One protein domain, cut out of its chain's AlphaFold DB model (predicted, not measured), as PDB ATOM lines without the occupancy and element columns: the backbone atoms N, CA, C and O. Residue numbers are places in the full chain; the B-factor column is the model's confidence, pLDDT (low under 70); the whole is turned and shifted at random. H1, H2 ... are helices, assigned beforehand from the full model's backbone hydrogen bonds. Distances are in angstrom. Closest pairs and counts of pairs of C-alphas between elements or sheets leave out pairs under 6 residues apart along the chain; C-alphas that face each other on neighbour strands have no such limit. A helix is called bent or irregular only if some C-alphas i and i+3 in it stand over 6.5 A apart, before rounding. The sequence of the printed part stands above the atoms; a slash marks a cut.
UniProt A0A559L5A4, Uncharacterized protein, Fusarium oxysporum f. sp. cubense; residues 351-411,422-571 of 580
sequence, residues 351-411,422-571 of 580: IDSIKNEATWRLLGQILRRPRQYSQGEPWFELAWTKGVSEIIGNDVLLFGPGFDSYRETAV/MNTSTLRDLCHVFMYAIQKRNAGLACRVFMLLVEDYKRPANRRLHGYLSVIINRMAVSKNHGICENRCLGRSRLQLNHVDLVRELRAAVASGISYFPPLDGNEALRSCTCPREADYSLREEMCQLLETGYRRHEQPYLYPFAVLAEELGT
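What this domain is: This is residues 351 to 411 and 422 to 571 of the 580 residues of an uncharacterized protein of Fusarium oxysporum f. sp. cubense (UniProt A0A559L5A4). Three helices, H5, H6 and H7, make an up-and-down bundle in the middle, each running against the one before it; H1 crosses H6 toward one end of the longest axis, and toward the other end H9 packs on H7 and is crossed by H10 and H11. H3 and H4 sit loosely to one side, and a long loop, residues 512 to 539, joins H9 to H10. The printed part has 211 residues, with eleven named helices, H1 to H11 in order, and no named strand: all helix. It is compact, with a radius of gyration of the C-alphas of 17.4 A, and rounded, spanning 50 by 38 by 35 A.

How they stand to each other: H1, residues 357 to 368, is close to but not clearly touching H2, residues 370 to 373 (C-alphas 366 and 373, the closest, 6.2 A). H3, residues 382 to 391, is close to but not clearly touching H5, residues 424 to 439: the closest C-alphas, of Thr 385 and His 432, are 7.5 A apart. H4, residues 401 to 407, touches no helix. H6, residues 443 to 457, is the hub, touching four helices. It touches H1, about perpendicular at 71 degrees, only just past steep, with closest C-alphas Gly 364 and Arg 448 at 6.8 A. H5 and H6 form a hairpin at a shallow tilt of 27 degrees, Phe 434 and Ala 446 being closest, with C-alphas 5.3 A apart. H6 and H7, residues 460 to 479, form another at 32 degrees, where the C-alphas of Tyr 457 and His 466 are closest, at 6.0 A. H6 only just touches H8, residues 489 to 492, with 3 pairs of C-alphas within 8 A, the closest being Cys 447 and Cys 489 at 6.7 A. With residues 471 to 479 alone, H7 touches H9, residues 499 to 511; their closest C-alphas, of Asn 474 and Leu 502, are 5.3 A apart. About perpendicular to H9 stand H10, residues 540 to 549, at 86 degrees, with C-alphas 503 and 543 closest at 6.0 A, and H11, residues 559 to 570, at 75 degrees, with C-alphas 511 and 564 closest at 4.4 A. Every O i to N i+4 pair is within hydrogen-bond range in H1, H3, H4, H5, H6, H9 and H11, against 12 of 16 in H7 and 4 of 6 in H10; H2 and H8 are too short for one.

Where its parts are: H1 begins at C-alpha 357 (201.120, 142.160, 153.010). H5 is 22.7 A long, H6 21.2 A and H7 26.6 A; H7 is irregular, C-alphas 461 and 464 being 7.8 A apart, with a kink of 76 degrees near residue 467. H11 ends at C-alpha 570 (165.580, 137.915, 178.922).

The domain as a whole: The C-alphas farthest apart, of Gln 375 and Glu 534, are 51.3 A apart. Residues 412 to 421 are not printed; C-alphas 411 and 422 are 12.4 A apart across the cut. The link from H9 to H10, 28 residues, is long. Mean pLDDT of the printed part is 73.2; 64 residues are under 70, among them 386 to 411 and 521 to 541.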
ATOM      1  N   ILE A 351     200.138 144.923 161.891       80.06
ATOM      2  CA  ILE A 351     200.331 144.487 160.508       80.06
ATOM      3  C   ILE A 351     199.198 145.025 159.633       80.06
ATOM      4  O   ILE A 351     198.067 144.518 159.661       80.06
ATOM      5  N   ASP A 352     199.505 146.035 158.825       77.31
ATOM      6  CA  ASP A 352     198.640 146.499 157.742       77.31
ATOM      7  C   ASP A 352     198.629 145.449 156.617       77.31
ATOM      8  O   ASP A 352     199.654 145.092 156.043       77.31
ATOM      9  N   SER A 353     197.444 144.946 156.289       77.31
ATOM     10  CA  SER A 353     197.218 143.935 155.247       77.31
ATOM     11  C   SER A 353     197.593 144.376 153.828       77.31
ATOM     12  O   SER A 353     197.690 143.521 152.951       77.31
ATOM     13  N   ILE A 354     197.750 145.680 153.591       76.88
ATOM     14  CA  ILE A 354     198.143 146.275 152.311       76.88
ATOM     15  C   ILE A 354     199.619 146.666 152.355       76.88
ATOM     16  O   ILE A 354     200.372 146.265 151.473       76.88
ATOM     17  N   LYS A 355     200.047 147.439 153.363       76.06
ATOM     18  CA  LYS A 355     201.444 147.914 153.429       76.06
ATOM     19  C   LYS A 355     202.424 146.786 153.760       76.06
ATOM     20  O   LYS A 355     203.458 146.686 153.113       76.06
ATOM     21  N   ASN A 356     202.057 145.908 154.694       77.00
ATOM     22  CA  ASN A 356     202.884 144.800 155.182       77.00
ATOM     23  C   ASN A 356     202.239 143.458 154.794       77.00
ATOM     24  O   ASN A 356     202.055 142.550 155.611       77.00
ATOM     25  N   GLU A 357     201.855 143.328 153.516       83.69
ATOM     26  CA  GLU A 357     201.120 142.160 153.010       83.69
ATOM     27  C   GLU A 357     201.884 140.840 153.222       83.69
ATOM     28  O   GLU A 357     201.275 139.809 153.524       83.69
ATOM     29  N   ALA A 358     203.216 140.859 153.098       82.50
ATOM     30  CA  ALA A 358     204.054 139.687 153.339       82.50
ATOM     31  C   ALA A 358     203.882 139.180 154.780       82.50
ATOM     32  O   ALA A 358     203.413 138.057 154.979       82.50
ATOM     33  N   THR A 359     204.135 140.030 155.778       82.31
ATOM     34  CA  THR A 359     203.958 139.718 157.205       82.31
ATOM     35  C   THR A 359     202.524 139.288 157.519       82.31
ATOM     36  O   THR A 359     202.303 138.331 158.262       82.31
ATOM     37  N   TRP A 360     201.524 139.922 156.892       86.00
ATOM     38  CA  TRP A 360     200.111 139.553 157.042       86.00
ATOM     39  C   TRP A 360     199.828 138.118 156.579       86.00
ATOM     40  O   TRP A 360     199.106 137.354 157.238       86.00
ATOM     41  N   ARG A 361     200.403 137.723 155.439       85.81
ATOM     42  CA  ARG A 361     200.293 136.359 154.912       85.81
ATOM     43  C   ARG A 361     201.034 135.364 155.803       85.81
ATOM     44  O   ARG A 361     200.432 134.339 156.126       85.81
ATOM     45  N   LEU A 362     202.257 135.683 156.232       84.75
ATOM     46  CA  LEU A 362     203.089 134.840 157.102       84.75
ATOM     47  C   LEU A 362     202.413 134.572 158.451       84.75
ATOM     48  O   LEU A 362     202.211 133.413 158.813       84.75
ATOM     49  N   LEU A 363     201.905 135.613 159.121       87.44
ATOM     50  CA  LEU A 363     201.122 135.458 160.351       87.44
ATOM     51  C   LEU A 363     199.911 134.537 160.136       87.44
ATOM     52  O   LEU A 363     199.579 133.709 160.979       87.44
ATOM     53  N   GLY A 364     199.264 134.631 158.971       84.38
ATOM     54  CA  GLY A 364     198.169 133.732 158.612       84.38
ATOM     55  C   GLY A 364     198.571 132.259 158.478       84.38
ATOM     56  O   GLY A 364     197.750 131.376 158.731       84.38
ATOM     57  N   GLN A 365     199.809 131.985 158.067       81.62
ATOM     58  CA  GLN A 365     200.350 130.629 157.966       81.62
ATOM     59  C   GLN A 365     200.709 130.075 159.345       81.62
ATOM     60  O   GLN A 365     200.289 128.957 159.653       81.62
ATOM     61  N   ILE A 366     201.372 130.885 160.182       81.94
ATOM     62  CA  ILE A 366     201.694 130.549 161.578       81.94
ATOM     63  C   ILE A 366     200.419 130.169 162.330       81.94
ATOM     64  O   ILE A 366     200.316 129.068 162.861       81.94
ATOM     65  N   LEU A 367     199.388 131.017 162.280       83.44
ATOM     66  CA  LEU A 367     198.130 130.796 163.005       83.44
ATOM     67  C   LEU A 367     197.354 129.554 162.550       83.44
ATOM     68  O   LEU A 367     196.610 128.967 163.333       83.44
ATOM     69  N   ARG A 368     197.513 129.129 161.293       76.56
ATOM     70  CA  ARG A 368     196.894 127.889 160.799       76.56
ATOM     71  C   ARG A 368     197.679 126.640 161.179       76.56
ATOM     72  O   ARG A 368     197.108 125.551 161.140       76.56
ATOM     73  N   ARG A 369     198.975 126.764 161.473       72.12
ATOM     74  CA  ARG A 369     199.853 125.633 161.807       72.12
ATOM     75  C   ARG A 369     200.852 125.981 162.911       72.12
ATOM     76  O   ARG A 369     202.050 125.806 162.714       72.12
ATOM     77  N   PRO A 370     200.379 126.400 164.088       65.56
ATOM     78  CA  PRO A 370     201.242 126.952 165.131       65.56
ATOM     79  C   PRO A 370     202.340 125.969 165.566       65.56
ATOM     80  O   PRO A 370     203.509 126.329 165.605       65.56
ATOM     81  N   ARG A 371     202.004 124.674 165.687       64.62
ATOM     82  CA  ARG A 371     202.954 123.594 166.028       64.62
ATOM     83  C   ARG A 371     204.103 123.385 165.029       64.62
ATOM     84  O   ARG A 371     205.008 122.613 165.325       64.62
ATOM     85  N   GLN A 372     204.039 123.980 163.835       63.97
ATOM     86  CA  GLN A 372     205.126 123.929 162.850       63.97
ATOM     87  C   GLN A 372     206.141 125.065 163.025       63.97
ATOM     88  O   GLN A 372     207.247 124.925 162.518       63.97
ATOM     89  N   TYR A 373     205.773 126.156 163.705       62.38
ATOM     90  CA  TYR A 373     206.540 127.407 163.715       62.38
ATOM     91  C   TYR A 373     206.994 127.844 165.114       62.38
ATOM     92  O   TYR A 373     208.060 128.436 165.237       62.38
ATOM     93  N   SER A 374     206.229 127.554 166.169       65.75
ATOM     94  CA  SER A 374     206.612 127.883 167.549       65.75
ATOM     95  C   SER A 374     206.068 126.866 168.552       65.75
ATOM     96  O   SER A 374     205.153 126.090 168.260       65.75
ATOM     97  N   GLN A 375     206.703 126.823 169.724       61.69
ATOM     98  CA  GLN A 375     206.266 126.048 170.882       61.69
ATOM     99  C   GLN A 375     206.337 126.961 172.109       61.69
ATOM    100  O   GLN A 375     207.331 127.656 172.286       61.69
ATOM    101  N   GLY A 376     205.300 126.954 172.949       68.25
ATOM    102  CA  GLY A 376     205.256 127.749 174.188       68.25
ATOM    103  C   GLY A 376     204.156 128.809 174.231       68.25
ATOM    104  O   GLY A 376     204.132 129.644 175.133       68.25
ATOM    105  N   GLU A 377     203.230 128.806 173.272       80.19
ATOM    106  CA  GLU A 377     202.132 129.761 173.275       80.19
ATOM    107  C   GLU A 377     201.090 129.428 174.359       80.19
ATOM    108  O   GLU A 377     200.682 128.267 174.492       80.19
ATOM    109  N   PRO A 378     200.567 130.436 175.089       77.88
ATOM    110  CA  PRO A 378     199.680 130.215 176.235       77.88
ATOM    111  C   PRO A 378     198.414 129.421 175.905       77.88
ATOM    112  O   PRO A 378     197.892 128.692 176.742       77.88
ATOM    113  N   TRP A 379     197.913 129.518 174.672       78.44
ATOM    114  CA  TRP A 379     196.704 128.809 174.245       78.44
ATOM    115  C   TRP A 379     196.888 127.298 174.043       78.44
ATOM    116  O   TRP A 379     195.893 126.600 173.839       78.44
ATOM    117  N   PHE A 380     198.115 126.775 174.143       76.19
ATOM    118  CA  PHE A 380     198.371 125.334 174.231       76.19
ATOM    119  C   PHE A 380     198.439 124.818 175.669       76.19
ATOM    120  O   PHE A 380     198.370 123.606 175.888       76.19
ATOM    121  N   GLU A 381     198.519 125.709 176.657       78.12
ATOM    122  CA  GLU A 381     198.553 125.326 178.059       78.12
ATOM    123  C   GLU A 381     197.143 125.062 178.595       78.12
ATOM    124  O   GLU A 381     196.248 125.917 178.590       78.12
ATOM    125  N   LEU A 382     196.935 123.855 179.127       74.12
ATOM    126  CA  LEU A 382     195.642 123.466 179.695       74.12
ATOM    127  C   LEU A 382     195.258 124.338 180.904       74.12
ATOM    128  O   LEU A 382     194.079 124.593 181.138       74.12
ATOM    129  N   ALA A 383     196.248 124.800 181.672       78.00
ATOM    130  CA  ALA A 383     196.029 125.675 182.819       78.00
ATOM    131  C   ALA A 383     195.488 127.044 182.384       78.00
ATOM    132  O   ALA A 383     194.492 127.512 182.934       78.00
ATOM    133  N   TRP A 384     196.092 127.649 181.356       80.25
ATOM    134  CA  TRP A 384     195.641 128.931 180.823       80.25
ATOM    135  C   TRP A 384     194.250 128.820 180.197       80.25
ATOM    136  O   TRP A 384     193.372 129.610 180.525       80.25
ATOM    137  N   THR A 385     193.999 127.801 179.370       70.94
ATOM    138  CA  THR A 385     192.681 127.610 178.727       70.94
ATOM    139  C   THR A 385     191.544 127.395 179.736       70.94
ATOM    140  O   THR A 385     190.450 127.937 179.555       70.94
ATOM    141  N   LYS A 386     191.799 126.676 180.839       69.44
ATOM    142  CA  LYS A 386     190.851 126.567 181.962       69.44
ATOM    143  C   LYS A 386     190.657 127.901 182.678       69.44
ATOM    144  O   LYS A 386     189.521 128.327 182.846       69.44
ATOM    145  N   GLY A 387     191.745 128.598 183.005       66.69
ATOM    146  CA  GLY A 387     191.687 129.907 183.657       66.69
ATOM    147  C   GLY A 387     190.949 130.961 182.827       66.69
ATOM    148  O   GLY A 387     190.182 131.738 183.376       66.69
ATOM    149  N   VAL A 388     191.101 130.967 181.501       66.44
ATOM    150  CA  VAL A 388     190.337 131.849 180.597       66.44
ATOM    151  C   VAL A 388     188.844 131.541 180.657       66.44
ATOM    152  O   VAL A 388     188.039 132.465 180.698       66.44
ATOM    153  N   SER A 389     188.476 130.259 180.712       61.44
ATOM    154  CA  SER A 389     187.074 129.836 180.838       61.44
ATOM    155  C   SER A 389     186.469 130.236 182.194       61.44
ATOM    156  O   SER A 389     185.289 130.551 182.276       61.44
ATOM    157  N   GLU A 390     187.282 130.264 183.255       57.97
ATOM    158  CA  GLU A 390     186.869 130.647 184.613       57.97
ATOM    159  C   GLU A 390     186.824 132.172 184.827       57.97
ATOM    160  O   GLU A 390     185.873 132.680 185.415       57.97
ATOM    161  N   ILE A 391     187.824 132.918 184.336       54.69
ATOM    162  CA  ILE A 391     187.959 134.381 184.500       54.69
ATOM    163  C   ILE A 391     186.895 135.133 183.710       54.69
ATOM    164  O   ILE A 391     186.399 136.166 184.155       54.69
ATOM    165  N   ILE A 392     186.588 134.647 182.513       52.06
ATOM    166  CA  ILE A 392     185.640 135.314 181.623       52.06
ATOM    167  C   ILE A 392     184.211 134.980 182.039       52.06
ATOM    168  O   ILE A 392     183.295 135.676 181.636       52.06
ATOM    169  N   GLY A 393     184.005 133.964 182.886       44.47
ATOM    170  CA  GLY A 393     182.678 133.435 183.155       44.47
ATOM    171  C   GLY A 393     181.985 133.004 181.858       44.47
ATOM    172  O   GLY A 393     182.467 133.194 180.742       44.47
ATOM    173  N   ASN A 394     180.782 132.467 181.976       45.06
ATOM    174  CA  ASN A 394     179.924 132.277 180.807       45.06
ATOM    175  C   ASN A 394     179.450 133.612 180.185       45.06
ATOM    176  O   ASN A 394     178.685 133.605 179.226       45.06
ATOM    177  N   ASP A 395     179.932 134.751 180.683       44.59
ATOM    178  CA  ASP A 395     179.578 136.087 180.238       44.59
ATOM    179  C   ASP A 395     180.841 136.896 179.986       44.59
ATOM    180  O   ASP A 395     181.398 137.496 180.889       44.59
ATOM    181  N   VAL A 396     181.287 136.901 178.732       42.28
ATOM    182  CA  VAL A 396     181.474 138.109 177.911       42.28
ATOM    183  C   VAL A 396     182.102 137.627 176.596       42.28
ATOM    184  O   VAL A 396     183.311 137.499 176.412       42.28
ATOM    185  N   LEU A 397     181.211 137.357 175.642       50.03
ATOM    186  CA  LEU A 397     181.438 137.537 174.209       50.03
ATOM    187  C   LEU A 397     182.325 136.563 173.432       50.03
ATOM    188  O   LEU A 397     182.605 136.891 172.291       50.03
ATOM    189  N   LEU A 398     182.674 135.360 173.902       49.75
ATOM    190  CA  LEU A 398     183.069 134.254 172.994       49.75
ATOM    191  C   LEU A 398     182.544 132.872 173.431       49.75
ATOM    192  O   LEU A 398     182.026 132.145 172.583       49.75
ATOM    193  N   PHE A 399     182.508 132.579 174.736       48.81
ATOM    194  CA  PHE A 399     182.197 131.252 175.300       48.81
ATOM    195  C   PHE A 399     180.953 131.215 176.212       48.81
ATOM    196  O   PHE A 399     180.974 130.581 177.255       48.81
ATOM    197  N   GLY A 400     179.861 131.902 175.854       48.25
ATOM    198  CA  GLY A 400     178.619 131.796 176.643       48.25
ATOM    199  C   GLY A 400     177.966 130.405 176.601       48.25
ATOM    200  O   GLY A 400     178.375 129.585 175.779       48.25
ATOM    201  N   PRO A 401     176.899 130.140 177.383       39.47
ATOM    202  CA  PRO A 401     176.301 128.804 177.561       39.47
ATOM    203  C   PRO A 401     175.867 128.127 176.250       39.47
ATOM    204  O   PRO A 401     175.863 126.904 176.131       39.47
ATOM    205  N   GLY A 402     175.557 128.924 175.221       43.56
ATOM    206  CA  GLY A 402     175.320 128.419 173.870       43.56
ATOM    207  C   GLY A 402     176.546 127.724 173.267       43.56
ATOM    208  O   GLY A 402     176.399 126.676 172.654       43.56
ATOM    209  N   PHE A 403     177.759 128.246 173.468       47.56
ATOM    210  CA  PHE A 403     179.002 127.688 172.921       47.56
ATOM    211  C   PHE A 403     179.248 126.241 173.379       47.56
ATOM    212  O   PHE A 403     179.661 125.419 172.563       47.56
ATOM    213  N   ASP A 404     178.929 125.909 174.635       40.50
ATOM    214  CA  ASP A 404     179.030 124.539 175.154       40.50
ATOM    215  C   ASP A 404     177.956 123.598 174.582       40.50
ATOM    216  O   ASP A 404     178.262 122.444 174.295       40.50
ATOM    217  N   SER A 405     176.744 124.085 174.291       42.97
ATOM    218  CA  SER A 405     175.735 123.305 173.548       42.97
ATOM    219  C   SER A 405     176.188 122.984 172.113       42.97
ATOM    220  O   SER A 405     175.912 121.899 171.602       42.97
ATOM    221  N   TYR A 406     176.946 123.882 171.473       45.38
ATOM    222  CA  TYR A 406     177.485 123.682 170.116       45.38
ATOM    223  C   TYR A 406     178.792 122.864 170.083       45.38
ATOM    224  O   TYR A 406     179.237 122.435 169.013       45.38
ATOM    225  N   ARG A 407     179.404 122.624 171.249       41.34
ATOM    226  CA  ARG A 407     180.648 121.862 171.439       41.34
ATOM    227  C   ARG A 407     180.463 120.367 171.172       41.34
ATOM    228  O   ARG A 407     181.412 119.722 170.738       41.34
ATOM    229  N   GLU A 408     179.257 119.835 171.372       40.25
ATOM    230  CA  GLU A 408     178.931 118.421 171.127       40.25
ATOM    231  C   GLU A 408     178.660 118.116 169.644       40.25
ATOM    232  O   GLU A 408     178.932 117.011 169.177       40.25
ATOM    233  N   THR A 409     178.201 119.096 168.858       41.69
ATOM    234  CA  THR A 409     177.809 118.887 167.449       41.69
ATOM    235  C   THR A 409     178.988 118.946 166.468       41.69
ATOM    236  O   THR A 409     178.920 118.378 165.379       41.69
ATOM    237  N   ALA A 410     180.085 119.614 166.839       41.34
ATOM    238  CA  ALA A 410     181.239 119.835 165.962       41.34
ATOM    239  C   ALA A 410     182.322 118.736 166.051       41.34
ATOM    240  O   ALA A 410     183.245 118.714 165.241       41.34
ATOM    241  N   VAL A 411     182.237 117.814 167.013       41.31
ATOM    242  CA  VAL A 411     183.303 116.829 167.308       41.31
ATOM    243  C   VAL A 411     183.309 115.620 166.354       41.31
ATOM    244  O   VAL A 411     184.259 114.845 166.360       41.31
ATOM    245  N   MET A 422     189.334 123.069 157.571       56.53
ATOM    246  CA  MET A 422     189.555 123.557 158.938       56.53
ATOM    247  C   MET A 422     189.092 122.464 159.908       56.53
ATOM    248  O   MET A 422     187.907 122.143 159.943       56.53
ATOM    249  N   ASN A 423     190.015 121.878 160.671       61.50
ATOM    250  CA  ASN A 423     189.644 120.946 161.731       61.50
ATOM    251  C   ASN A 423     189.158 121.723 162.970       61.50
ATOM    252  O   ASN A 423     189.443 122.912 163.154       61.50
ATOM    253  N   THR A 424     188.389 121.058 163.824       62.66
ATOM    254  CA  THR A 424     187.781 121.687 165.006       62.66
ATOM    255  C   THR A 424     188.810 122.117 166.047       62.66
ATOM    256  O   THR A 424     188.577 123.096 166.756       62.66
ATOM    257  N   SER A 425     189.973 121.461 166.093       65.50
ATOM    258  CA  SER A 425     191.107 121.897 166.910       65.50
ATOM    259  C   SER A 425     191.670 123.240 166.447       65.50
ATOM    260  O   SER A 425     191.845 124.122 167.272       65.50
ATOM    261  N   THR A 426     191.865 123.460 165.144       71.44
ATOM    262  CA  THR A 426     192.383 124.730 164.618       71.44
ATOM    263  C   THR A 426     191.376 125.855 164.815       71.44
ATOM    264  O   THR A 426     191.769 126.966 165.156       71.44
ATOM    265  N   LEU A 427     190.074 125.588 164.658       74.12
ATOM    266  CA  LEU A 427     189.046 126.581 164.983       74.12
ATOM    267  C   LEU A 427     189.091 126.970 166.469       74.12
ATOM    268  O   LEU A 427     189.033 128.153 166.796       74.12
ATOM    269  N   ARG A 428     189.237 125.983 167.364       74.12
ATOM    270  CA  ARG A 428     189.391 126.215 168.806       74.12
ATOM    271  C   ARG A 428     190.649 127.025 169.116       74.12
ATOM    272  O   ARG A 428     190.563 127.996 169.862       74.12
ATOM    273  N   ASP A 429     191.778 126.660 168.519       77.25
ATOM    274  CA  ASP A 429     193.051 127.355 168.698       77.25
ATOM    275  C   ASP A 429     192.938 128.815 168.240       77.25
ATOM    276  O   ASP A 429     193.321 129.715 168.979       77.25
ATOM    277  N   LEU A 430     192.315 129.081 167.085       82.56
ATOM    278  CA  LEU A 430     192.056 130.446 166.613       82.56
ATOM    279  C   LEU A 430     191.178 131.238 167.593       82.56
ATOM    280  O   LEU A 430     191.480 132.395 167.877       82.56
ATOM    281  N   CYS A 431     190.129 130.632 168.155       80.75
ATOM    282  CA  CYS A 431     189.325 131.289 169.189       80.75
ATOM    283  C   CYS A 431     190.159 131.628 170.432       80.75
ATOM    284  O   CYS A 431     190.078 132.752 170.925       80.75
ATOM    285  N   HIS A 432     190.998 130.708 170.914       81.56
ATOM    286  CA  HIS A 432     191.892 130.971 172.044       81.56
ATOM    287  C   HIS A 432     192.918 132.072 171.742       81.56
ATOM    288  O   HIS A 432     193.129 132.951 172.577       81.56
ATOM    289  N   VAL A 433     193.507 132.079 170.542       86.94
ATOM    290  CA  VAL A 433     194.429 133.140 170.107       86.94
ATOM    291  C   VAL A 433     193.715 134.491 170.095       86.94
ATOM    292  O   VAL A 433     194.273 135.487 170.552       86.94
ATOM    293  N   PHE A 434     192.469 134.546 169.615       86.94
ATOM    294  CA  PHE A 434     191.680 135.775 169.653       86.94
ATOM    295  C   PHE A 434     191.464 136.254 171.094       86.94
ATOM    296  O   PHE A 434     191.662 137.434 171.370       86.94
ATOM    297  N   MET A 435     191.132 135.356 172.031       82.25
ATOM    298  CA  MET A 435     190.996 135.723 173.450       82.25
ATOM    299  C   MET A 435     192.284 136.288 174.025       82.25
ATOM    300  O   MET A 435     192.263 137.332 174.678       82.25
ATOM    301  N   TYR A 436     193.404 135.624 173.746       86.56
ATOM    302  CA  TYR A 436     194.719 136.099 174.148       86.56
ATOM    303  C   TYR A 436     194.986 137.505 173.595       86.56
ATOM    304  O   TYR A 436     195.383 138.406 174.339       86.56
ATOM    305  N   ALA A 437     194.690 137.726 172.312       88.25
ATOM    306  CA  ALA A 437     194.865 139.013 171.655       88.25
ATOM    307  C   ALA A 437     194.020 140.121 172.306       88.25
ATOM    308  O   ALA A 437     194.526 141.218 172.534       88.25
ATOM    309  N   ILE A 438     192.763 139.842 172.672       83.69
ATOM    310  CA  ILE A 438     191.911 140.803 173.389       83.69
ATOM    311  C   ILE A 438     192.453 141.080 174.799       83.69
ATOM    312  O   ILE A 438     192.590 142.246 175.175       83.69
ATOM    313  N   GLN A 439     192.834 140.042 175.554       82.81
ATOM    314  CA  GLN A 439     193.382 140.179 176.910       82.81
ATOM    315  C   GLN A 439     194.670 141.017 176.931       82.81
ATOM    316  O   GLN A 439     194.866 141.842 177.825       82.81
ATOM    317  N   LYS A 440     195.543 140.827 175.936       86.00
ATOM    318  CA  LYS A 440     196.814 141.555 175.785       86.00
ATOM    319  C   LYS A 440     196.706 142.840 174.964       86.00
ATOM    320  O   LYS A 440     197.713 143.510 174.751       86.00
ATOM    321  N   ARG A 441     195.496 143.206 174.524       86.50
ATOM    322  CA  ARG A 441     195.222 144.368 173.659       86.50
ATOM    323  C   ARG A 441     196.007 144.368 172.335       86.50
ATOM    324  O   ARG A 441     196.190 145.424 171.743       86.50
ATOM    325  N   ASN A 442     196.396 143.191 171.845       89.19
ATOM    326  CA  ASN A 442     197.110 143.006 170.585       89.19
ATOM    327  C   ASN A 442     196.148 143.094 169.391       89.19
ATOM    328  O   ASN A 442     195.520 142.112 168.978       89.19
ATOM    329  N   ALA A 443     196.006 144.302 168.847       86.62
ATOM    330  CA  ALA A 443     195.040 144.592 167.794       86.62
ATOM    331  C   ALA A 443     195.344 143.865 166.483       86.62
ATOM    332  O   ALA A 443     194.414 143.346 165.859       86.62
ATOM    333  N   GLY A 444     196.608 143.803 166.051       88.38
ATOM    334  CA  GLY A 444     196.994 143.137 164.806       88.38
ATOM    335  C   GLY A 444     196.746 141.637 164.853       88.38
ATOM    336  O   GLY A 444     196.176 141.091 163.904       88.38
ATOM    337  N   LEU A 445     197.054 140.987 165.981       90.69
ATOM    338  CA  LEU A 445     196.765 139.565 166.179       90.69
ATOM    339  C   LEU A 445     195.253 139.293 166.112       90.69
ATOM    340  O   LEU A 445     194.808 138.443 165.335       90.69
ATOM    341  N   ALA A 446     194.445 140.083 166.831       90.19
ATOM    342  CA  ALA A 446     192.984 139.981 166.787       90.19
ATOM    343  C   ALA A 446     192.426 140.252 165.376       90.19
ATOM    344  O   ALA A 446     191.516 139.558 164.913       90.19
ATOM    345  N   CYS A 447     192.981 141.240 164.659       91.06
ATOM    346  CA  CYS A 447     192.624 141.531 163.270       91.06
ATOM    347  C   CYS A 447     192.884 140.336 162.360       91.06
ATOM    348  O   CYS A 447     192.017 140.002 161.547       91.06
ATOM    349  N   ARG A 448     194.060 139.709 162.470       91.75
ATOM    350  CA  ARG A 448     194.430 138.614 161.578       91.75
ATOM    351  C   ARG A 448     193.578 137.383 161.827       91.75
ATOM    352  O   ARG A 448     193.057 136.841 160.857       91.75
ATOM    353  N   VAL A 449     193.386 136.992 163.088       90.81
ATOM    354  CA  VAL A 449     192.528 135.852 163.449       90.81
ATOM    355  C   VAL A 449     191.104 136.051 162.932       90.81
ATOM    356  O   VAL A 449     190.569 135.179 162.251       90.81
ATOM    357  N   PHE A 450     190.519 137.229 163.168       91.31
ATOM    358  CA  PHE A 450     189.186 137.558 162.668       91.31
ATOM    359  C   PHE A 450     189.094 137.428 161.140       91.31
ATOM    360  O   PHE A 450     188.193 136.777 160.612       91.31
ATOM    361  N   MET A 451     190.058 138.002 160.414       91.62
ATOM    362  CA  MET A 451     190.072 137.934 158.952       91.62
ATOM    363  C   MET A 451     190.331 136.521 158.421       91.62
ATOM    364  O   MET A 451     189.755 136.165 157.397       91.62
ATOM    365  N   LEU A 452     191.131 135.697 159.107       89.12
ATOM    366  CA  LEU A 452     191.320 134.288 158.747       89.12
ATOM    367  C   LEU A 452     190.002 133.516 158.801       89.12
ATOM    368  O   LEU A 452     189.692 132.792 157.860       89.12
ATOM    369  N   LEU A 453     189.197 133.714 159.848       87.50
ATOM    370  CA  LEU A 453     187.886 133.069 159.958       87.50
ATOM    371  C   LEU A 453     186.925 133.540 158.861       87.50
ATOM    372  O   LEU A 453     186.216 132.725 158.275       87.50
ATOM    373  N   VAL A 454     186.945 134.831 158.517       88.94
ATOM    374  CA  VAL A 454     186.168 135.386 157.392       88.94
ATOM    375  C   VAL A 454     186.622 134.800 156.047       88.94
ATOM    376  O   VAL A 454     185.788 134.486 155.195       88.94
ATOM    377  N   GLU A 455     187.928 134.637 155.833       87.94
ATOM    378  CA  GLU A 455     188.484 133.958 154.654       87.94
ATOM    379  C   GLU A 455     188.060 132.485 154.609       87.94
ATOM    380  O   GLU A 455     187.668 131.987 153.553       87.94
ATOM    381  N   ASP A 456     188.104 131.790 155.747       83.25
ATOM    382  CA  ASP A 456     187.737 130.379 155.856       83.25
ATOM    383  C   ASP A 456     186.223 130.153 155.709       83.25
ATOM    384  O   ASP A 456     185.835 129.133 155.142       83.25
ATOM    385  N   TYR A 457     185.377 131.118 156.088       83.38
ATOM    386  CA  TYR A 457     183.935 131.127 155.786       83.38
ATOM    387  C   TYR A 457     183.649 131.235 154.284       83.38
ATOM    388  O   TYR A 457     182.663 130.705 153.791       83.38
ATOM    389  N   LYS A 458     184.507 131.906 153.509       84.19
ATOM    390  CA  LYS A 458     184.321 132.011 152.049       84.19
ATOM    391  C   LYS A 458     184.671 130.712 151.315       84.19
ATOM    392  O   LYS A 458     184.333 130.570 150.140       84.19
ATOM    393  N   ARG A 459     185.363 129.769 151.965       81.50
ATOM    394  CA  ARG A 459     185.845 128.544 151.318       81.50
ATOM    395  C   ARG A 459     184.719 127.525 151.142       81.50
ATOM    396  O   ARG A 459     184.158 127.075 152.137       81.50
ATOM    397  N   PRO A 460     184.463 127.036 149.912       73.94
ATOM    398  CA  PRO A 460     183.434 126.024 149.666       73.94
ATOM    399  C   PRO A 460     183.627 124.731 150.470       73.94
ATOM    400  O   PRO A 460     182.644 124.108 150.863       73.94
ATOM    401  N   ALA A 461     184.881 124.357 150.751       69.81
ATOM    402  CA  ALA A 461     185.215 123.194 151.572       69.81
ATOM    403  C   ALA A 461     184.617 123.287 152.990       69.81
ATOM    404  O   ALA A 461     184.173 122.288 153.543       69.81
ATOM    405  N   ASN A 462     184.507 124.497 153.544       70.75
ATOM    406  CA  ASN A 462     184.014 124.728 154.898       70.75
ATOM    407  C   ASN A 462     182.495 124.963 154.958       70.75
ATOM    408  O   ASN A 462     181.997 125.362 156.007       70.75
ATOM    409  N   ARG A 463     181.727 124.683 153.890       72.69
ATOM    410  CA  ARG A 463     180.258 124.881 153.860       72.69
ATOM    411  C   ARG A 463     179.530 124.265 155.053       72.69
ATOM    412  O   ARG A 463     178.600 124.866 155.579       72.69
ATOM    413  N   ARG A 464     179.980 123.094 155.512       68.19
ATOM    414  CA  ARG A 464     179.417 122.400 156.686       68.19
ATOM    415  C   ARG A 464     179.653 123.156 158.000       68.19
ATOM    416  O   ARG A 464     178.893 122.980 158.943       68.19
ATOM    417  N   LEU A 465     180.668 124.021 158.043       70.75
ATOM    418  CA  LEU A 465     181.017 124.857 159.187       70.75
ATOM    419  C   LEU A 465     180.415 126.272 159.123       70.75
ATOM    420  O   LEU A 465     180.577 127.027 160.077       70.75
ATOM    421  N   HIS A 466     179.714 126.658 158.047       77.31
ATOM    422  CA  HIS A 466     179.214 128.033 157.877       77.31
ATOM    423  C   HIS A 466     178.295 128.492 159.011       77.31
ATOM    424  O   HIS A 466     178.384 129.647 159.413       77.31
ATOM    425  N   GLY A 467     177.441 127.613 159.547       72.06
ATOM    426  CA  GLY A 467     176.604 127.952 160.703       72.06
ATOM    427  C   GLY A 467     177.454 128.374 161.907       72.06
ATOM    428  O   GLY A 467     177.270 129.462 162.448       72.06
ATOM    429  N   TYR A 468     178.457 127.563 162.251       72.88
ATOM    430  CA  TYR A 468     179.380 127.820 163.362       72.88
ATOM    431  C   TYR A 468     180.244 129.062 163.126       72.88
ATOM    432  O   TYR A 468     180.338 129.936 163.985       72.88
ATOM    433  N   LEU A 469     180.846 129.168 161.939       77.00
ATOM    434  CA  LEU A 469     181.690 130.298 161.565       77.00
ATOM    435  C   LEU A 469     180.893 131.605 161.537       77.00
ATOM    436  O   LEU A 469     181.416 132.617 161.984       77.00
ATOM    437  N   SER A 470     179.631 131.594 161.093       81.50
ATOM    438  CA  SER A 470     178.756 132.773 161.144       81.50
ATOM    439  C   SER A 470     178.616 133.285 162.575       81.50
ATOM    440  O   SER A 470     178.875 134.459 162.834       81.50
ATOM    441  N   VAL A 471     178.275 132.416 163.530       76.75
ATOM    442  CA  VAL A 471     178.117 132.814 164.938       76.75
ATOM    443  C   VAL A 471     179.427 133.374 165.500       76.75
ATOM    444  O   VAL A 471     179.435 134.468 166.063       76.75
ATOM    445  N   ILE A 472     180.544 132.669 165.287       78.56
ATOM    446  CA  ILE A 472     181.862 133.082 165.793       78.56
ATOM    447  C   ILE A 472     182.294 134.420 165.184       78.56
ATOM    448  O   ILE A 472     182.741 135.303 165.913       78.56
ATOM    449  N   ILE A 473     182.137 134.604 163.871       86.00
ATOM    450  CA  ILE A 473     182.518 135.841 163.178       86.00
ATOM    451  C   ILE A 473     181.671 137.016 163.676       86.00
ATOM    452  O   ILE A 473     182.242 138.054 163.993       86.00
ATOM    453  N   ASN A 474     180.344 136.877 163.798       82.81
ATOM    454  CA  ASN A 474     179.496 137.964 164.315       82.81
ATOM    455  C   ASN A 474     179.883 138.343 165.749       82.81
ATOM    456  O   ASN A 474     179.987 139.520 166.082       82.81
ATOM    457  N   ARG A 475     180.177 137.347 166.581       80.06
ATOM    458  CA  ARG A 475     180.574 137.562 167.968       80.06
ATOM    459  C   ARG A 475     181.955 138.226 168.094       80.06
ATOM    460  O   ARG A 475     182.092 139.228 168.794       80.06
ATOM    461  N   MET A 476     182.959 137.754 167.348       85.94
ATOM    462  CA  MET A 476     184.278 138.404 167.264       85.94
ATOM    463  C   MET A 476     184.198 139.815 166.679       85.94
ATOM    464  O   MET A 476     184.957 140.697 167.076       85.94
ATOM    465  N   ALA A 477     183.279 140.049 165.739       86.81
ATOM    466  CA  ALA A 477     183.068 141.366 165.158       86.81
ATOM    467  C   ALA A 477     182.617 142.390 166.203       86.81
ATOM    468  O   ALA A 477     182.943 143.557 166.050       86.81
ATOM    469  N   VAL A 478     181.921 141.987 167.266       81.94
ATOM    470  CA  VAL A 478     181.479 142.903 168.327       81.94
ATOM    471  C   VAL A 478     182.512 143.032 169.448       81.94
ATOM    472  O   VAL A 478     182.727 144.130 169.954       81.94
ATOM    473  N   SER A 479     183.182 141.939 169.827       78.19
ATOM    474  CA  SER A 479     184.155 141.942 170.932       78.19
ATOM    475  C   SER A 479     185.517 142.533 170.568       78.19
ATOM    476  O   SER A 479     186.281 142.944 171.444       78.19
ATOM    477  N   LYS A 480     185.843 142.596 169.275       81.69
ATOM    478  CA  LYS A 480     187.100 143.169 168.805       81.69
ATOM    479  C   LYS A 480     187.174 144.672 169.083       81.69
ATOM    480  O   LYS A 480     186.275 145.435 168.743       81.69
ATOM    481  N   ASN A 481     188.323 145.127 169.580       78.50
ATOM    482  CA  ASN A 481     188.602 146.554 169.705       78.50
ATOM    483  C   ASN A 481     188.882 147.194 168.331       78.50
ATOM    484  O   ASN A 481     189.996 147.129 167.808       78.50
ATOM    485  N   HIS A 482     187.867 147.824 167.739       81.62
ATOM    486  CA  HIS A 482     187.998 148.487 166.435       81.62
ATOM    487  C   HIS A 482     188.597 149.891 166.489       81.62
ATOM    488  O   HIS A 482     188.951 150.414 165.437       81.62
ATOM    489  N   GLY A 483     188.733 150.502 167.671       77.12
ATOM    490  CA  GLY A 483     189.290 151.858 167.799       77.12
ATOM    491  C   GLY A 483     190.745 151.963 167.329       77.12
ATOM    492  O   GLY A 483     191.186 153.027 166.916       77.12
ATOM    493  N   ILE A 484     191.457 150.837 167.341       77.00
ATOM    494  CA  ILE A 484     192.869 150.688 166.961       77.00
ATOM    495  C   ILE A 484     193.043 149.760 165.742       77.00
ATOM    496  O   ILE A 484     194.116 149.221 165.498       77.00
ATOM    497  N   CYS A 485     191.970 149.518 164.977       83.25
ATOM    498  CA  CYS A 485     191.999 148.636 163.811       83.25
ATOM    499  C   CYS A 485     192.281 149.412 162.516       83.25
ATOM    500  O   CYS A 485     191.360 149.883 161.849       83.25
ATOM    501  N   GLU A 486     193.545 149.455 162.092       79.50
ATOM    502  CA  GLU A 486     193.937 150.114 160.833       79.50
ATOM    503  C   GLU A 486     193.381 149.405 159.585       79.50
ATOM    504  O   GLU A 486     192.994 150.030 158.600       79.50
ATOM    505  N   ASN A 487     193.239 148.078 159.655       81.88
ATOM    506  CA  ASN A 487     192.792 147.237 158.540       81.88
ATOM    507  C   ASN A 487     191.308 147.392 158.161       81.88
ATOM    508  O   ASN A 487     190.870 146.785 157.179       81.88
ATOM    509  N   ARG A 488     190.515 148.144 158.942       85.19
ATOM    510  CA  ARG A 488     189.053 148.280 158.776       85.19
ATOM    511  C   ARG A 488     188.356 146.926 158.582       85.19
ATOM    512  O   ARG A 488     187.493 146.770 157.716       85.19
ATOM    513  N   CYS A 489     188.759 145.917 159.363       87.31
ATOM    514  CA  CYS A 489     188.333 144.530 159.142       87.31
ATOM    515  C   CYS A 489     186.808 144.373 159.121       87.31
ATOM    516  O   CYS A 489     186.308 143.598 158.313       87.31
ATOM    517  N   LEU A 490     186.087 145.124 159.963       86.31
ATOM    518  CA  LEU A 490     184.629 145.058 160.054       86.31
ATOM    519  C   LEU A 490     183.949 145.400 158.717       86.31
ATOM    520  O   LEU A 490     183.073 144.668 158.260       86.31
ATOM    521  N   GLY A 491     184.409 146.461 158.046       83.38
ATOM    522  CA  GLY A 491     183.915 146.833 156.720       83.38
ATOM    523  C   GLY A 491     184.218 145.761 155.667       83.38
ATOM    524  O   GLY A 491     183.365 145.432 154.846       83.38
ATOM    525  N   ARG A 492     185.403 145.136 155.732       85.19
ATOM    526  CA  ARG A 492     185.812 144.063 154.800       85.19
ATOM    527  C   ARG A 492     185.037 142.754 154.984       85.19
ATOM    528  O   ARG A 492     184.964 141.960 154.045       85.19
ATOM    529  N   SER A 493     184.479 142.516 156.170       85.69
ATOM    530  CA  SER A 493     183.696 141.319 156.503       85.69
ATOM    531  C   SER A 493     182.182 141.508 156.383       85.69
ATOM    532  O   SER A 493     181.445 140.569 156.666       85.69
ATOM    533  N   ARG A 494     181.694 142.688 155.969       82.06
ATOM    534  CA  ARG A 494     180.260 143.049 155.970       82.06
ATOM    535  C   ARG A 494     179.350 141.984 155.346       82.06
ATOM    536  O   ARG A 494     178.336 141.634 155.931       82.06
ATOM    537  N   LEU A 495     179.724 141.444 154.187       81.19
ATOM    538  CA  LEU A 495     178.927 140.444 153.459       81.19
ATOM    539  C   LEU A 495     178.851 139.075 154.161       81.19
ATOM    540  O   LEU A 495     178.078 138.220 153.745       81.19
ATOM    541  N   GLN A 496     179.694 138.841 155.167       83.50
ATOM    542  CA  GLN A 496     179.751 137.600 155.942       83.50
ATOM    543  C   GLN A 496     179.080 137.743 157.314       83.50
ATOM    544  O   GLN A 496     178.945 136.750 158.025       83.50
ATOM    545  N   LEU A 497     178.667 138.955 157.693       84.31
ATOM    546  CA  LEU A 497     177.976 139.214 158.951       84.31
ATOM    547  C   LEU A 497     176.476 138.996 158.766       84.31
ATOM    548  O   LEU A 497     175.863 139.508 157.827       84.31
ATOM    549  N   ASN A 498     175.882 138.229 159.676       83.19
ATOM    550  CA  ASN A 498     174.446 138.005 159.685       83.19
ATOM    551  C   ASN A 498     173.814 139.126 160.502       83.19
ATOM    552  O   ASN A 498     174.130 139.289 161.676       83.19
ATOM    553  N   HIS A 499     172.910 139.886 159.889       81.44
ATOM    554  CA  HIS A 499     172.307 141.049 160.529       81.44
ATOM    555  C   HIS A 499     171.611 140.712 161.861       81.44
ATOM    556  O   HIS A 499     171.811 141.409 162.850       81.44
ATOM    557  N   VAL A 500     170.826 139.631 161.914       76.75
ATOM    558  CA  VAL A 500     170.063 139.255 163.116       76.75
ATOM    559  C   VAL A 500     170.995 138.814 164.242       76.75
ATOM    560  O   VAL A 500     170.812 139.236 165.384       76.75
ATOM    561  N   ASP A 501     172.005 138.004 163.922       76.19
ATOM    562  CA  ASP A 501     172.994 137.569 164.909       76.19
ATOM    563  C   ASP A 501     173.841 138.748 165.400       76.19
ATOM    564  O   ASP A 501     174.064 138.876 166.598       76.19
ATOM    565  N   LEU A 502     174.263 139.648 164.508       81.31
ATOM    566  CA  LEU A 502     175.080 140.806 164.867       81.31
ATOM    567  C   LEU A 502     174.354 141.759 165.823       81.31
ATOM    568  O   LEU A 502     174.957 142.213 166.790       81.31
ATOM    569  N   VAL A 503     173.063 142.027 165.592       80.56
ATOM    570  CA  VAL A 503     172.235 142.848 166.498       80.56
ATOM    571  C   VAL A 503     172.123 142.198 167.878       80.56
ATOM    572  O   VAL A 503     172.260 142.881 168.893       80.56
ATOM    573  N   ARG A 504     171.916 140.873 167.930       78.31
ATOM    574  CA  ARG A 504     171.859 140.118 169.192       78.31
ATOM    575  C   ARG A 504     173.183 140.208 169.955       78.31
ATOM    576  O   ARG A 504     173.179 140.516 171.142       78.31
ATOM    577  N   GLU A 505     174.304 139.961 169.281       78.62
ATOM    578  CA  GLU A 505     175.633 140.002 169.905       78.62
ATOM    579  C   GLU A 505     176.032 141.431 170.317       78.62
ATOM    580  O   GLU A 505     176.633 141.616 171.374       78.62
ATOM    581  N   LEU A 506     175.653 142.455 169.541       81.69
ATOM    582  CA  LEU A 506     175.888 143.860 169.890       81.69
ATOM    583  C   LEU A 506     175.149 144.256 171.168       81.69
ATOM    584  O   LEU A 506     175.749 144.874 172.045       81.69
ATOM    585  N   ARG A 507     173.882 143.854 171.310       81.44
ATOM    586  CA  ARG A 507     173.100 144.088 172.532       81.44
ATOM    587  C   ARG A 507     173.779 143.470 173.755       81.44
ATOM    588  O   ARG A 507     173.999 144.175 174.739       81.44
ATOM    589  N   ALA A 508     174.170 142.198 173.660       77.62
ATOM    590  CA  ALA A 508     174.868 141.494 174.734       77.62
ATOM    591  C   ALA A 508     176.201 142.174 175.093       77.62
ATOM    592  O   ALA A 508     176.560 142.291 176.264       77.62
ATOM    593  N   ALA A 509     176.929 142.692 174.103       78.69
ATOM    594  CA  ALA A 509     178.183 143.400 174.340       78.69
ATOM    595  C   ALA A 509     177.991 144.777 174.977       78.69
ATOM    596  O   ALA A 509     178.774 145.165 175.846       78.69
ATOM    597  N   VAL A 510     176.949 145.512 174.579       80.81
ATOM    598  CA  VAL A 510     176.571 146.769 175.237       80.81
ATOM    599  C   VAL A 510     176.198 146.493 176.690       80.81
ATOM    600  O   VAL A 510     176.718 147.181 177.561       80.81
ATOM    601  N   ALA A 511     175.410 145.451 176.975       79.31
ATOM    602  CA  ALA A 511     175.121 145.021 178.348       79.31
ATOM    603  C   ALA A 511     176.403 144.649 179.121       79.31
ATOM    604  O   ALA A 511     176.572 145.038 180.273       79.31
ATOM    605  N   SER A 512     177.355 144.002 178.445       76.19
ATOM    606  CA  SER A 512     178.685 143.661 178.974       76.19
ATOM    607  C   SER A 512     179.621 144.870 179.155       76.19
ATOM    608  O   SER A 512     180.727 144.732 179.676       76.19
ATOM    609  N   GLY A 513     179.213 146.068 178.722       76.56
ATOM    610  CA  GLY A 513     179.929 147.313 178.988       76.56
ATOM    611  C   GLY A 513     180.999 147.709 177.975       76.56
ATOM    612  O   GLY A 513     181.904 148.470 178.342       76.56
ATOM    613  N   ILE A 514     180.905 147.272 176.710       82.00
ATOM    614  CA  ILE A 514     181.756 147.840 175.650       82.00
ATOM    615  C   ILE A 514     181.610 149.370 175.602       82.00
ATOM    616  O   ILE A 514     180.568 149.931 175.933       82.00
ATOM    617  N   SER A 515     182.670 150.073 175.203       83.06
ATOM    618  CA  SER A 515     182.670 151.542 175.135       83.06
ATOM    619  C   SER A 515     182.500 152.091 173.718       83.06
ATOM    620  O   SER A 515     182.122 153.257 173.564       83.06
ATOM    621  N   TYR A 516     182.786 151.269 172.703       86.75
ATOM    622  CA  TYR A 516     182.879 151.684 171.310       86.75
ATOM    623  C   TYR A 516     182.565 150.538 170.337       86.75
ATOM    624  O   TYR A 516     183.119 149.448 170.470       86.75
ATOM    625  N   PHE A 517     181.752 150.821 169.320       86.62
ATOM    626  CA  PHE A 517     181.572 150.002 168.119       86.62
ATOM    627  C   PHE A 517     181.486 150.936 166.899       86.62
ATOM    628  O   PHE A 517     180.732 151.910 166.939       86.62
ATOM    629  N   PRO A 518     182.269 150.713 165.832       86.44
ATOM    630  CA  PRO A 518     182.293 151.608 164.683       86.44
ATOM    631  C   PRO A 518     181.036 151.431 163.812       86.44
ATOM    632  O   PRO A 518     180.464 150.341 163.782       86.44
ATOM    633  N   PRO A 519     180.635 152.464 163.053       85.50
ATOM    634  CA  PRO A 519     179.588 152.320 162.049       85.50
ATOM    635  C   PRO A 519     180.028 151.359 160.934       85.50
ATOM    636  O   PRO A 519     181.198 151.328 160.532       85.50
ATOM    637  N   LEU A 520     179.090 150.576 160.404       81.50
ATOM    638  CA  LEU A 520     179.300 149.777 159.198       81.50
ATOM    639  C   LEU A 520     179.119 150.679 157.967       81.50
ATOM    640  O   LEU A 520     177.997 150.910 157.526       81.50
ATOM    641  N   ASP A 521     180.220 151.188 157.402       66.62
ATOM    642  CA  ASP A 521     180.185 152.090 156.238       66.62
ATOM    643  C   ASP A 521     179.316 151.560 155.073       66.62
ATOM    644  O   ASP A 521     179.478 150.423 154.600       66.62
ATOM    645  N   GLY A 522     178.455 152.445 154.550       56.78
ATOM    646  CA  GLY A 522     178.000 152.459 153.155       56.78
ATOM    647  C   GLY A 522     176.500 152.682 152.935       56.78
ATOM    648  O   GLY A 522     175.746 151.710 152.953       56.78
ATOM    649  N   ASN A 523     176.116 153.937 152.655       44.34
ATOM    650  CA  ASN A 523     175.494 154.433 151.407       44.34
ATOM    651  C   ASN A 523     174.597 153.487 150.566       44.34
ATOM    652  O   ASN A 523     174.599 153.545 149.341       44.34
ATOM    653  N   GLU A 524     173.759 152.680 151.203       42.22
ATOM    654  CA  GLU A 524     172.414 152.389 150.703       42.22
ATOM    655  C   GLU A 524     171.453 152.917 151.758       42.22
ATOM    656  O   GLU A 524     171.041 152.204 152.671       42.22
ATOM    657  N   ALA A 525     171.145 154.210 151.670       40.41
ATOM    658  CA  ALA A 525     170.030 154.770 152.401       40.41
ATOM    659  C   ALA A 525     168.797 153.867 152.198       40.41
ATOM    660  O   ALA A 525     168.449 153.532 151.066       40.41
ATOM    661  N   LEU A 526     168.130 153.512 153.299       42.34
ATOM    662  CA  LEU A 526     166.743 153.035 153.310       42.34
ATOM    663  C   LEU A 526     166.458 151.623 152.763       42.34
ATOM    664  O   LEU A 526     165.369 151.393 152.235       42.34
ATOM    665  N   ARG A 527     167.314 150.615 152.977       45.78
ATOM    666  CA  ARG A 527     166.745 149.257 153.103       45.78
ATOM    667  C   ARG A 527     166.271 149.083 154.533       45.78
ATOM    668  O   ARG A 527     167.049 148.727 155.408       45.78
ATOM    669  N   SER A 528     164.989 149.370 154.759       48.03
ATOM    670  CA  SER A 528     164.277 149.013 155.987       48.03
ATOM    671  C   SER A 528     164.738 147.632 156.465       48.03
ATOM    672  O   SER A 528     164.620 146.674 155.696       48.03
ATOM    673  N   CYS A 529     165.275 147.543 157.689       56.84
ATOM    674  CA  CYS A 529     165.573 146.279 158.376       56.84
ATOM    675  C   CYS A 529     164.463 145.277 158.031       56.84
ATOM    676  O   CYS A 529     163.306 145.508 158.374       56.84
ATOM    677  N   THR A 530     164.772 144.165 157.357       53.62
ATOM    678  CA  THR A 530     163.786 143.095 157.079       53.62
ATOM    679  C   THR A 530     163.486 142.258 158.326       53.62
ATOM    680  O   THR A 530     162.977 141.143 158.261       53.62
ATOM    681  N   CYS A 531     163.875 142.787 159.477       58.97
ATOM    682  CA  CYS A 531     163.711 142.249 160.801       58.97
ATOM    683  C   CYS A 531     162.219 142.298 161.129       58.97
ATOM    684  O   CYS A 531     161.638 143.383 161.079       58.97
ATOM    685  N   PRO A 532     161.577 141.166 161.456       55.53
ATOM    686  CA  PRO A 532     160.187 141.189 161.889       55.53
ATOM    687  C   PRO A 532     160.044 142.163 163.065       55.53
ATOM    688  O   PRO A 532     160.784 142.040 164.043       55.53
ATOM    689  N   ARG A 533     159.104 143.113 162.998       53.53
ATOM    690  CA  ARG A 533     158.797 144.029 164.119       53.53
ATOM    691  C   ARG A 533     158.304 143.298 165.380       53.53
ATOM    692  O   ARG A 533     158.157 143.910 166.425       53.53
ATOM    693  N   GLU A 534     158.073 141.992 165.275       49.34
ATOM    694  CA  GLU A 534     157.456 141.129 166.283       49.34
ATOM    695  C   GLU A 534     158.453 140.397 167.206       49.34
ATOM    696  O   GLU A 534     158.027 139.588 168.020       49.34
ATOM    697  N   ALA A 535     159.771 140.624 167.114       44.69
ATOM    698  CA  ALA A 535     160.708 139.921 168.005       44.69
ATOM    699  C   ALA A 535     160.855 140.614 169.374       44.69
ATOM    700  O   ALA A 535     161.600 141.581 169.483       44.69
ATOM    701  N   ASP A 536     160.144 140.078 170.370       50.94
ATOM    702  CA  ASP A 536     160.318 139.977 171.842       50.94
ATOM    703  C   ASP A 536     161.377 140.783 172.652       50.94
ATOM    704  O   ASP A 536     161.624 140.454 173.811       50.94
ATOM    705  N   TYR A 537     162.001 141.857 172.159       57.69
ATOM    706  CA  TYR A 537     162.860 142.717 172.992       57.69
ATOM    707  C   TYR A 537     162.787 144.199 172.608       57.69
ATOM    708  O   TYR A 537     162.979 144.583 171.454       57.69
ATOM    709  N   SER A 538     162.560 145.043 173.619       59.97
ATOM    710  CA  SER A 538     162.233 146.476 173.525       59.97
ATOM    711  C   SER A 538     163.302 147.381 172.901       59.97
ATOM    712  O   SER A 538     162.992 148.528 172.618       59.97
ATOM    713  N   LEU A 539     164.530 146.888 172.683       64.38
ATOM    714  CA  LEU A 539     165.685 147.672 172.203       64.38
ATOM    715  C   LEU A 539     166.136 147.316 170.779       64.38
ATOM    716  O   LEU A 539     167.242 147.665 170.360       64.38
ATOM    717  N   ARG A 540     165.350 146.516 170.047       67.69
ATOM    718  CA  ARG A 540     165.775 145.985 168.743       67.69
ATOM    719  C   ARG A 540     165.999 147.090 167.715       67.69
ATOM    720  O   ARG A 540     166.988 147.032 166.991       67.69
ATOM    721  N   GLU A 541     165.099 148.068 167.642       69.69
ATOM    722  CA  GLU A 541     165.189 149.155 166.661       69.69
ATOM    723  C   GLU A 541     166.401 150.052 166.935       69.69
ATOM    724  O   GLU A 541     167.143 150.365 166.003       69.69
ATOM    725  N   GLU A 542     166.673 150.375 168.201       73.69
ATOM    726  CA  GLU A 542     167.850 151.144 168.606       73.69
ATOM    727  C   GLU A 542     169.145 150.390 168.293       73.69
ATOM    728  O   GLU A 542     170.072 150.968 167.730       73.69
ATOM    729  N   MET A 543     169.214 149.088 168.587       78.56
ATOM    730  CA  MET A 543     170.401 148.273 168.290       78.56
ATOM    731  C   MET A 543     170.634 148.110 166.782       78.56
ATOM    732  O   MET A 543     171.782 148.084 166.339       78.56
ATOM    733  N   CYS A 544     169.570 148.050 165.974       77.94
ATOM    734  CA  CYS A 544     169.687 148.083 164.517       77.94
ATOM    735  C   CYS A 544     170.241 149.426 164.020       77.94
ATOM    736  O   CYS A 544     171.094 149.430 163.133       77.94
ATOM    737  N   GLN A 545     169.816 150.551 164.608       78.25
ATOM    738  CA  GLN A 545     170.345 151.879 164.274       78.25
ATOM    739  C   GLN A 545     171.837 152.010 164.622       78.25
ATOM    740  O   GLN A 545     172.589 152.602 163.847       78.25
ATOM    741  N   LEU A 546     172.301 151.393 165.718       81.88
ATOM    742  CA  LEU A 546     173.721 151.399 166.099       81.88
ATOM    743  C   LEU A 546     174.649 150.776 165.054       81.88
ATOM    744  O   LEU A 546     175.825 151.136 164.995       81.88
ATOM    745  N   LEU A 547     174.155 149.854 164.226       81.25
ATOM    746  CA  LEU A 547     174.955 149.289 163.139       81.25
ATOM    747  C   LEU A 547     175.305 150.341 162.076       81.25
ATOM    748  O   LEU A 547     176.371 150.254 161.467       81.25
ATOM    749  N   GLU A 548     174.444 151.341 161.884       77.75
ATOM    750  CA  GLU A 548     174.635 152.431 160.923       77.75
ATOM    751  C   GLU A 548     175.341 153.633 161.552       77.75
ATOM    752  O   GLU A 548     176.257 154.194 160.955       77.75
ATOM    753  N   THR A 549     174.944 154.027 162.765       81.25
ATOM    754  CA  THR A 549     175.491 155.216 163.440       81.25
ATOM    755  C   THR A 549     176.792 154.937 164.189       81.25
ATOM    756  O   THR A 549     177.534 155.864 164.512       81.25
ATOM    757  N   GLY A 550     177.075 153.667 164.484       84.75
ATOM    758  CA  GLY A 550     178.060 153.275 165.484       84.75
ATOM    759  C   GLY A 550     177.528 153.463 166.909       84.75
ATOM    760  O   GLY A 550     176.496 154.099 167.138       84.75
ATOM    761  N   TYR A 551     178.264 152.902 167.868       86.38
ATOM    762  CA  TYR A 551     178.005 153.017 169.299       86.38
ATOM    763  C   TYR A 551     179.184 153.678 170.005       86.38
ATOM    764  O   TYR A 551     180.339 153.262 169.864       86.38
ATOM    765  N   ARG A 552     178.883 154.680 170.828       87.06
ATOM    766  CA  ARG A 552     179.830 155.334 171.734       87.06
ATOM    767  C   ARG A 552     179.147 155.529 173.075       87.06
ATOM    768  O   ARG A 552     178.185 156.287 173.180       87.06
ATOM    769  N   ARG A 553     179.676 154.899 174.126       84.88
ATOM    770  CA  ARG A 553     179.040 154.905 175.458       84.88
ATOM    771  C   ARG A 553     178.784 156.310 176.013       84.88
ATOM    772  O   ARG A 553     177.815 156.512 176.732       84.88
ATOM    773  N   HIS A 554     179.643 157.273 175.690       85.81
ATOM    774  CA  HIS A 554     179.497 158.660 176.132       85.81
ATOM    775  C   HIS A 554     178.443 159.446 175.336       85.81
ATOM    776  O   HIS A 554     177.849 160.364 175.890       85.81
ATOM    777  N   GLU A 555     178.191 159.090 174.073       86.31
ATOM    778  CA  GLU A 555     177.179 159.741 173.226       86.31
ATOM    779  C   GLU A 555     175.779 159.152 173.472       86.31
ATOM    780  O   GLU A 555     174.788 159.873 173.421       86.31
ATOM    781  N   GLN A 556     175.693 157.856 173.794       84.38
ATOM    782  CA  GLN A 556     174.434 157.137 174.035       84.38
ATOM    783  C   GLN A 556     174.446 156.397 175.394       84.38
ATOM    784  O   GLN A 556     174.329 155.168 175.445       84.38
ATOM    785  N   PRO A 557     174.584 157.111 176.532       82.00
ATOM    786  CA  PRO A 557     174.772 156.490 177.848       82.00
ATOM    787  C   PRO A 557     173.554 155.694 178.331       82.00
ATOM    788  O   PRO A 557     173.711 154.782 179.139       82.00
ATOM    789  N   TYR A 558     172.357 156.007 177.823       82.06
ATOM    790  CA  TYR A 558     171.115 155.309 178.159       82.06
ATOM    791  C   TYR A 558     171.087 153.872 177.621       82.06
ATOM    792  O   TYR A 558     170.517 153.001 178.262       82.06
ATOM    793  N   LEU A 559     171.753 153.564 176.506       82.62
ATOM    794  CA  LEU A 559     171.693 152.218 175.922       82.62
ATOM    795  C   LEU A 559     172.353 151.149 176.800       82.62
ATOM    796  O   LEU A 559     171.939 149.998 176.761       82.62
ATOM    797  N   TYR A 560     173.334 151.528 177.626       82.31
ATOM    798  CA  TYR A 560     174.001 150.615 178.559       82.31
ATOM    799  C   TYR A 560     173.043 150.021 179.614       82.31
ATOM    800  O   TYR A 560     172.835 148.810 179.597       82.31
ATOM    801  N   PRO A 561     172.413 150.816 180.507       79.19
ATOM    802  CA  PRO A 561     171.506 150.275 181.522       79.19
ATOM    803  C   PRO A 561     170.280 149.592 180.911       79.19
ATOM    804  O   PRO A 561     169.799 148.607 181.458       79.19
ATOM    805  N   PHE A 562     169.795 150.070 179.764       78.44
ATOM    806  CA  PHE A 562     168.693 149.430 179.052       78.44
ATOM    807  C   PHE A 562     169.083 148.051 178.501       78.44
ATOM    808  O   PHE A 562     168.315 147.106 178.660       78.44
ATOM    809  N   ALA A 563     170.274 147.903 177.908       79.19
ATOM    810  CA  ALA A 563     170.762 146.605 177.446       79.19
ATOM    811  C   ALA A 563     170.949 145.623 178.611       79.19
ATOM    812  O   ALA A 563     170.535 144.475 178.489       79.19
ATOM    813  N   VAL A 564     171.487 146.082 179.748       79.50
ATOM    814  CA  VAL A 564     171.585 145.274 180.978       79.50
ATOM    815  C   VAL A 564     170.201 144.796 181.420       79.50
ATOM    816  O   VAL A 564     169.997 143.602 181.601       79.50
ATOM    817  N   LEU A 565     169.221 145.701 181.515       76.69
ATOM    818  CA  LEU A 565     167.845 145.338 181.871       76.69
ATOM    819  C   LEU A 565     167.224 144.355 180.871       76.69
ATOM    820  O   LEU A 565     166.492 143.465 181.281       76.69
ATOM    821  N   ALA A 566     167.495 144.498 179.574       73.50
ATOM    822  CA  ALA A 566     166.970 143.596 178.555       73.50
ATOM    823  C   ALA A 566     167.593 142.192 178.616       73.50
ATOM    824  O   ALA A 566     166.886 141.223 178.347       73.50
ATOM    825  N   GLU A 567     168.876 142.066 178.970       73.31
ATOM    826  CA  GLU A 567     169.499 140.757 179.221       73.31
ATOM    827  C   GLU A 567     168.938 140.122 180.505       73.31
ATOM    828  O   GLU A 567     168.523 138.969 180.475       73.31
ATOM    829  N   GLU A 568     168.792 140.894 181.589       69.88
ATOM    830  CA  GLU A 568     168.221 140.433 182.870       69.88
ATOM    831  C   GLU A 568     166.727 140.069 182.782       69.88
ATOM    832  O   GLU A 568     166.259 139.150 183.444       69.88
ATOM    833  N   LEU A 569     165.946 140.764 181.951       67.81
ATOM    834  CA  LEU A 569     164.543 140.412 181.683       67.81
ATOM    835  C   LEU A 569     164.425 139.237 180.694       67.81
ATOM    836  O   LEU A 569     163.408 138.543 180.675       67.81
ATOM    837  N   GLY A 570     165.459 139.017 179.876       59.53
ATOM    838  CA  GLY A 570     165.580 137.915 178.922       59.53
ATOM    839  C   GLY A 570     166.083 136.598 179.528       59.53
ATOM    840  O   GLY A 570     165.981 135.566 178.868       59.53
ATOM    841  N   THR A 571     166.563 136.592 180.779       42.69
ATOM    842  CA  THR A 571     167.005 135.389 181.519       42.69
ATOM    843  C   THR A 571     165.860 134.593 182.159       42.69
ATOM    844  O   THR A 571     166.081 133.725 183.003       42.69
TER     845      THR A 571